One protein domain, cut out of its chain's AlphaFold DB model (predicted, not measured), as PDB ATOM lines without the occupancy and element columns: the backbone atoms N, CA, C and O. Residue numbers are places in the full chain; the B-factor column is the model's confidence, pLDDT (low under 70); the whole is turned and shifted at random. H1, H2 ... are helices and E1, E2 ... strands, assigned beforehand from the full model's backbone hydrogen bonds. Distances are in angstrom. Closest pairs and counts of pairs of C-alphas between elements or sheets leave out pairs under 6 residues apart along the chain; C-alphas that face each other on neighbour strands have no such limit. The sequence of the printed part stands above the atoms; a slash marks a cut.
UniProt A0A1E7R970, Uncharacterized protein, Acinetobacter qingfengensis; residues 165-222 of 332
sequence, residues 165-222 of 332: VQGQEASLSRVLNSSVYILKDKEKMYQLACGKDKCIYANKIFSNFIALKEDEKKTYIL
ATOM      1  N   VAL A 165      41.982  15.711 -27.961       89.69
ATOM      2  CA  VAL A 165      42.468  15.952 -29.331       89.69
ATOM      3  C   VAL A 165      41.356  16.507 -30.216       89.69
ATOM      4  O   VAL A 165      41.579  17.472 -30.945       89.69
ATOM      5  N   GLN A 166      40.133  15.982 -30.105       89.81
ATOM      6  CA  GLN A 166      38.986  16.529 -30.840       89.81
ATOM      7  C   GLN A 166      38.725  18.003 -30.508       89.81
ATOM      8  O   GLN A 166      38.425  18.781 -31.416       89.81
ATOM      9  N   GLY A 167      38.865  18.391 -29.237       91.19
ATOM     10  CA  GLY A 167      38.769  19.777 -28.786       91.19
ATOM     11  C   GLY A 167      39.830  20.667 -29.422       91.19
ATOM     12  O   GLY A 167      39.503  21.713 -29.990       91.19
ATOM     13  N   GLN A 168      41.090  20.224 -29.398       91.69
ATOM     14  CA  GLN A 168      42.207  20.939 -30.025       91.69
ATOM     15  C   GLN A 168      41.986  21.125 -31.530       91.69
ATOM     16  O   GLN A 168      42.127  22.226 -32.055       91.69
ATOM     17  N   GLU A 169      41.597  20.069 -32.240       90.12
ATOM     18  CA  GLU A 169      41.325  20.138 -33.676       90.12
ATOM     19  C   GLU A 169      40.143  21.049 -34.009       90.12
ATOM     20  O   GLU A 169      40.177  21.777 -35.003       90.12
ATOM     21  N   ALA A 170      39.087  21.018 -33.193       90.25
ATOM     22  CA  ALA A 170      37.923  21.873 -33.379       90.25
ATOM     23  C   ALA A 170      38.282  23.354 -33.207       90.25
ATOM     24  O   ALA A 170      37.873  24.176 -34.029       90.25
ATOM     25  N   SER A 171      39.076  23.696 -32.189       92.25
ATOM     26  CA  SER A 171      39.498  25.079 -31.948       92.25
ATOM     27  C   SER A 171      40.470  25.582 -33.019       92.25
ATOM     28  O   SER A 171      40.313  26.706 -33.509       92.25
ATOM     29  N   LEU A 172      41.392  24.723 -33.476       90.69
ATOM     30  CA  LEU A 172      42.265  24.996 -34.620       90.69
ATOM     31  C   LEU A 172      41.449  25.273 -35.890       90.69
ATOM     32  O   LEU A 172      41.593  26.324 -36.516       90.69
ATOM     33  N   SER A 173      40.550  24.354 -36.247       89.75
ATOM     34  CA  SER A 173      39.700  24.471 -37.434       89.75
ATOM     35  C   SER A 173      38.815  25.719 -37.382       89.75
ATOM     36  O   SER A 173      38.690  26.418 -38.387       89.75
ATOM     37  N   ARG A 174      38.251  26.054 -36.215       91.69
ATOM     38  CA  ARG A 174      37.431  27.258 -36.021       91.69
ATOM     39  C   ARG A 174      38.223  28.534 -36.306       91.69
ATOM     40  O   ARG A 174      37.773  29.369 -37.089       91.69
ATOM     41  N   VAL A 175      39.417  28.666 -35.727       94.00
ATOM     42  CA  VAL A 175      40.283  29.833 -35.958       94.00
ATOM     43  C   VAL A 175      40.718  29.906 -37.419       94.00
ATOM     44  O   VAL A 175      40.638  30.984 -38.007       94.00
ATOM     45  N   LEU A 176      41.122  28.793 -38.038       91.56
ATOM     46  CA  LEU A 176      41.563  28.770 -39.438       91.56
ATOM     47  C   LEU A 176      40.438  29.108 -40.420       91.56
ATOM     48  O   LEU A 176      40.670  29.895 -41.333       91.56
ATOM     49  N   ASN A 177      39.223  28.604 -40.200       90.56
ATOM     50  CA  ASN A 177      38.071  28.875 -41.064       90.56
ATOM     51  C   ASN A 177      37.468  30.274 -40.866       90.56
ATOM     52  O   ASN A 177      36.835  30.797 -41.782       90.56
ATOM     53  N   SER A 178      37.657  30.906 -39.702       92.75
ATOM     54  CA  SER A 178      36.989  32.178 -39.406       92.75
ATOM     55  C   SER A 178      37.401  33.308 -40.360       92.75
ATOM     56  O   SER A 178      38.590  33.601 -40.522       92.75
ATOM     57  N   SER A 179      36.410  33.984 -40.941       92.94
ATOM     58  CA  SER A 179      36.555  35.268 -41.641       92.94
ATOM     59  C   SER A 179      36.249  36.469 -40.737       92.94
ATOM     60  O   SER A 179      36.510  37.608 -41.119       92.94
ATOM     61  N   VAL A 180      35.728  36.229 -39.529       93.94
ATOM     62  CA  VAL A 180      35.410  37.267 -38.545       93.94
ATOM     63  C   VAL A 180      36.559  37.394 -37.552       93.94
ATOM     64  O   VAL A 180      37.031  36.395 -36.995       93.94
ATOM     65  N   TYR A 181      37.012  38.621 -37.325       94.31
ATOM     66  CA  TYR A 181      38.130  38.917 -36.439       94.31
ATOM     67  C   TYR A 181      37.889  40.174 -35.605       94.31
ATOM     68  O   TYR A 181      37.043  41.014 -35.913       94.31
ATOM     69  N   ILE A 182      38.683  40.311 -34.551       93.62
ATOM     70  CA  ILE A 182      38.847  41.546 -33.787       93.62
ATOM     71  C   ILE A 182      40.264  42.072 -34.000       93.62
ATOM     72  O   ILE A 182      41.194  41.298 -34.243       93.62
ATOM     73  N   LEU A 183      40.436  43.389 -33.904       92.00
ATOM     74  CA  LEU A 183      41.754  44.008 -33.958       92.00
ATOM     75  C   LEU A 183      42.260  44.243 -32.532       92.00
ATOM     76  O   LEU A 183      41.632  44.977 -31.768       92.00
ATOM     77  N   LYS A 184      43.401  43.652 -32.181       88.69
ATOM     78  CA  LYS A 184      44.082  43.902 -30.906       88.69
ATOM     79  C   LYS A 184      45.553  44.161 -31.181       88.69
ATOM     80  O   LYS A 184      46.190  43.362 -31.847       88.69
ATOM     81  N   ASP A 185      46.063  45.308 -30.741       87.00
ATOM     82  CA  ASP A 185      47.473  45.691 -30.906       87.00
ATOM     83  C   ASP A 185      47.978  45.579 -32.360       87.00
ATOM     84  O   ASP A 185      49.120  45.226 -32.628       87.00
ATOM     85  N   LYS A 186      47.100  45.929 -33.318       85.81
ATOM     86  CA  LYS A 186      47.292  45.819 -34.782       85.81
ATOM     87  C   LYS A 186      47.359  44.384 -35.327       85.81
ATOM     88  O   LYS A 186      47.564  44.214 -36.528       85.81
ATOM     89  N   GLU A 187      47.112  43.373 -34.504       90.25
ATOM     90  CA  GLU A 187      46.965  41.980 -34.921       90.25
ATOM     91  C   GLU A 187      45.491  41.604 -35.108       90.25
ATOM     92  O   GLU A 187      44.602  42.056 -34.376       90.25
ATOM     93  N   LYS A 188      45.224  40.757 -36.111       93.94
ATOM     94  CA  LYS A 188      43.907  40.146 -36.320       93.94
ATOM     95  C   LYS A 188      43.784  38.914 -35.432       93.94
ATOM     96  O   LYS A 188      44.553  37.963 -35.587       93.94
ATOM     97  N   MET A 189      42.792  38.920 -34.551       94.50
ATOM     98  CA  MET A 189      42.527  37.833 -33.613       94.50
ATOM     99  C   MET A 189      41.162  37.213 -33.912       94.50
ATOM    100  O   MET A 189      40.171  37.917 -34.098       94.50
ATOM    101  N   TYR A 190      41.110  35.890 -33.956       94.94
ATOM    102  CA  TYR A 190      39.958  35.089 -34.357       94.94
ATOM    103  C   TYR A 190      39.456  34.291 -33.166       94.94
ATOM    104  O   TYR A 190      40.248  33.799 -32.363       94.94
ATOM    105  N   GLN A 191      38.141  34.167 -33.046       93.69
ATOM    106  CA  GLN A 191      37.520  33.470 -31.929       93.69
ATOM    107  C   GLN A 191      37.900  31.987 -31.925       93.69
ATOM    108  O   GLN A 191      37.724  31.276 -32.914       93.69
ATOM    109  N   LEU A 192      38.398  31.532 -30.781       93.50
ATOM    110  CA  LEU A 192      38.846  30.166 -30.541       93.50
ATOM    111  C   LEU A 192      37.800  29.393 -29.728       93.50
ATOM    112  O   LEU A 192      37.330  28.336 -30.151       93.50
ATOM    113  N   ALA A 193      37.375  29.947 -28.593       91.69
ATOM    114  CA  ALA A 193      36.332  29.388 -27.734       91.69
ATOM    115  C   ALA A 193      35.629  30.512 -26.964       91.69
ATOM    116  O   ALA A 193      36.252  31.532 -26.682       91.69
ATOM    117  N   CYS A 194      34.359  30.320 -26.617       89.81
ATOM    118  CA  CYS A 194      33.578  31.267 -25.823       89.81
ATOM    119  C   CYS A 194      32.819  30.534 -24.732       89.81
ATOM    120  O   CYS A 194      32.158  29.541 -25.024       89.81
ATOM    121  N   GLY A 195      32.939  31.043 -23.512       88.12
ATOM    122  CA  GLY A 195      32.019  30.765 -22.416       88.12
ATOM    123  C   GLY A 195      31.113  31.975 -22.208       88.12
ATOM    124  O   GLY A 195      31.127  32.911 -23.008       88.12
ATOM    125  N   LYS A 196      30.337  31.974 -21.125       88.38
ATOM    126  CA  LYS A 196      29.328  33.015 -20.875       88.38
ATOM    127  C   LYS A 196      29.928  34.381 -20.555       88.38
ATOM    128  O   LYS A 196      29.328  35.398 -20.881       88.38
ATOM    129  N   ASP A 197      31.107  34.408 -19.934       87.69
ATOM    130  CA  ASP A 197      31.714  35.654 -19.463       87.69
ATOM    131  C   ASP A 197      32.741  36.209 -20.449       87.69
ATOM    132  O   ASP A 197      32.894  37.427 -20.589       87.69
ATOM    133  N   LYS A 198      33.522  35.331 -21.087       90.69
ATOM    134  CA  LYS A 198      34.624  35.723 -21.970       90.69
ATOM    135  C   LYS A 198      34.733  34.803 -23.174       90.69
ATOM    136  O   LYS A 198      34.395  33.625 -23.146       90.69
ATOM    137  N   CYS A 199      35.360  35.345 -24.204       91.62
ATOM    138  CA  CYS A 199      35.825  34.607 -25.360       91.62
ATOM    139  C   CYS A 199      37.350  34.659 -25.435       91.62
ATOM    140  O   CYS A 199      37.960  35.711 -25.212       91.62
ATOM    141  N   ILE A 200      37.957  33.530 -25.784       93.06
ATOM    142  CA  ILE A 200      39.365  33.440 -26.149       93.06
ATOM    143  C   ILE A 200      39.497  33.656 -27.650       93.06
ATOM    144  O   ILE A 200      38.769  33.056 -28.443       93.06
ATOM    145  N   TYR A 201      40.476  34.466 -28.032       93.69
ATOM    146  CA  TYR A 201      40.855  34.709 -29.412       93.69
ATOM    147  C   TYR A 201      42.321  34.355 -29.624       93.69
ATOM    148  O   TYR A 201      43.139  34.519 -28.719       93.69
ATOM    149  N   ALA A 202      42.645  33.918 -30.834       95.00
ATOM    150  CA  ALA A 202      43.998  33.603 -31.268       95.00
ATOM    151  C   ALA A 202      44.276  34.195 -32.650       95.00
ATOM    152  O   ALA A 202      43.363  34.364 -33.460       95.00
ATOM    153  N   ASN A 203      45.538  34.475 -32.957       93.88
ATOM    154  CA  ASN A 203      45.930  34.714 -34.344       93.88
ATOM    155  C   ASN A 203      45.961  33.383 -35.134       93.88
ATOM    156  O   ASN A 203      45.965  32.298 -34.552       93.88
ATOM    157  N   LYS A 204      45.995  33.440 -36.473       91.94
ATOM    158  CA  LYS A 204      45.933  32.234 -37.336       91.94
ATOM    159  C   LYS A 204      47.071  31.233 -37.105       91.94
ATOM    160  O   LYS A 204      46.909  30.061 -37.410       91.94
ATOM    161  N   ILE A 205      48.210  31.698 -36.589       89.38
ATOM    162  CA  ILE A 205      49.391  30.871 -36.299       89.38
ATOM    163  C   ILE A 205      49.453  30.400 -34.838       89.38
ATOM    164  O   ILE A 205      50.420  29.745 -34.463       89.38
ATOM    165  N   PHE A 206      48.444  30.724 -34.022       89.56
ATOM    166  CA  PHE A 206      48.337  30.333 -32.612       89.56
ATOM    167  C   PHE A 206      49.564  30.708 -31.766       89.56
ATOM    168  O   PHE A 206      49.938  29.982 -30.847       89.56
ATOM    169  N   SER A 207      50.202  31.839 -32.080       89.69
ATOM    170  CA  SER A 207      51.351  32.358 -31.328       89.69
ATOM    171  C   SER A 207      50.948  33.341 -30.231       89.69
ATOM    172  O   SER A 207      51.756  33.642 -29.360       89.69
ATOM    173  N   ASN A 208      49.725  33.869 -30.292       91.44
ATOM    174  CA  ASN A 208      49.206  34.851 -29.350       91.44
ATOM    175  C   ASN A 208      47.757  34.508 -28.987       91.44
ATOM    176  O   ASN A 208      46.978  34.124 -29.865       91.44
ATOM    177  N   PHE A 209      47.403  34.673 -27.711       92.94
ATOM    178  CA  PHE A 209      46.078  34.393 -27.164       92.94
ATOM    179  C   PHE A 209      45.619  35.536 -26.267       92.94
ATOM    180  O   PHE A 209      46.376  36.026 -25.434       92.94
ATOM    181  N   ILE A 210      44.352  35.922 -26.396       91.75
ATOM    182  CA  ILE A 210      43.731  36.934 -25.536       91.75
ATOM    183  C   ILE A 210      42.353  36.463 -25.086       91.75
ATOM    184  O   ILE A 210      41.596  35.913 -25.882       91.75
ATOM    185  N   ALA A 211      42.014  36.707 -23.822       90.81
ATOM    186  CA  ALA A 211      40.689  36.452 -23.268       90.81
ATOM    187  C   ALA A 211      40.002  37.785 -22.979       90.81
ATOM    188  O   ALA A 211      40.558  38.646 -22.297       90.81
ATOM    189  N   LEU A 212      38.799  37.978 -23.510       89.00
ATOM    190  CA  LEU A 212      38.097  39.253 -23.418       89.00
ATOM    191  C   LEU A 212      36.578  39.029 -23.397       89.00
ATOM    192  O   LEU A 212      36.092  38.156 -24.117       89.00
ATOM    193  N   LYS A 213      35.836  39.870 -22.669       86.25
ATOM    194  CA  LYS A 213      34.360  39.860 -22.655       86.25
ATOM    195  C   LYS A 213      33.786  40.102 -24.052       86.25
ATOM    196  O   LYS A 213      34.416  40.796 -24.854       86.25
ATOM    197  N   GLU A 214      32.659  39.479 -24.378       70.12
ATOM    198  CA  GLU A 214      32.070  39.541 -25.725       70.12
ATOM    199  C   GLU A 214      31.545  40.953 -26.055       70.12
ATOM    200  O   GLU A 214      31.794  41.462 -27.148       70.12
ATOM    201  N   ASP A 215      30.990  41.639 -25.054       65.38
ATOM    202  CA  ASP A 215      30.220  42.886 -25.201       65.38
ATOM    203  C   ASP A 215      31.047  44.161 -25.467       65.38
ATOM    204  O   ASP A 215      30.494  45.243 -25.658       65.38
ATOM    205  N   GLU A 216      32.379  44.077 -25.495       63.25
ATOM    206  CA  GLU A 216      33.263  45.257 -25.519       63.25
ATOM    207  C   GLU A 216      34.002  45.464 -26.852       63.25
ATOM    208  O   GLU A 216      34.993  46.201 -26.908       63.25
ATOM    209  N   LYS A 217      33.594  44.799 -27.944       70.56
ATOM    210  CA  LYS A 217      34.430  44.751 -29.159       70.56
ATOM    211  C   LYS A 217      33.709  45.043 -30.453       70.56
ATOM    212  O   LYS A 217      32.670  44.482 -30.774       70.56
ATOM    213  N   LYS A 218      34.400  45.824 -31.281       84.44
ATOM    214  CA  LYS A 218      34.100  45.943 -32.700       84.44
ATOM    215  C   LYS A 218      34.667  44.733 -33.440       84.44
ATOM    216  O   LYS A 218      35.879  44.507 -33.438       84.44
ATOM    217  N   THR A 219      33.783  43.960 -34.055       89.62
ATOM    218  CA  THR A 219      34.139  42.863 -34.956       89.62
ATOM    219  C   THR A 219      34.293  43.379 -36.383       89.62
ATOM    220  O   THR A 219      33.695  44.382 -36.785       89.62
ATOM    221  N   TYR A 220      35.136  42.698 -37.147       92.38
ATOM    222  CA  TYR A 220      35.428  42.989 -38.542       92.38
ATOM    223  C   TYR A 220      35.336  41.701 -39.351       92.38
ATOM    224  O   TYR A 220      35.609  40.614 -38.839       92.38
ATOM    225  N   ILE A 221      34.987  41.830 -40.624       93.25
ATOM    226  CA  ILE A 221      34.934  40.719 -41.574       93.25
ATOM    227  C   ILE A 221      36.084  40.914 -42.563       93.25
ATOM    228  O   ILE A 221      36.420  42.047 -42.916       93.25
ATOM    229  N   LEU A 222      36.753  39.827 -42.944       93.00
ATOM    230  CA  LEU A 222      37.758  39.876 -44.003       93.00
ATOM    231  C   LEU A 222      37.113  40.301 -45.328       93.00
ATOM    232  O   LEU A 222      35.983  39.932 -45.625       93.00
TER     233      LEU A 222
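AT A GLANCE: This is residues 165 to 222 of the 332 residues of an uncharacterized protein of Acinetobacter qingfengensis (UniProt A0A1E7R970). A strongly twisted antiparallel sheet of five strands, order E4 E3 E2 E1 E5, has one helix, H1, slantwise over E2 on one face, making two layers. The printed part has 58 residues with one named helix and five named strands, in the order H1 E1 E2 E3 E4 E5, class mixed. It is compact, radius of gyration of the C-alphas 10.8 A, spanning 31 by 25 by 19 A.

IN THESE COORDINATES: E2, residues 187 to 194, measures 19.4 A; E1 is 180 to 184, E3 199 to 202, E4 209 to 212 and E5 219 to 221. H1, residues 165 to 177, measures 18.0 A from C-alpha 165 at (42.468, 15.952, -29.331). E5 ends at C-alpha 221, (34.934, 40.719, -41.574).

HOW THE PARTS SIT: E1 to E4 form a meander of hairpins, each strand the antiparallel neighbour of the one before. Within hydrogen-bond range are N 189 and O 182, 2.9 A, N 202 and O 190, 2.8 A, N 201 and O 210, 2.8 A, and, between E1 and its antiparallel neighbour E5, N 181 and O 220, 2.9 A. H1's height over the sheet is 8.6 A; its closest C-alphas to E2 are Ser 171 and Leu 192, 5.3 A. Every O i to N i+4 pair in H1 is within hydrogen-bond range.

THE WHOLE: The printed part has no cut and no long link. The C-alphas farthest apart, Val 165 and Lys 218, are 31.3 A apart. Residues 215 to 216 have pLDDT under 70.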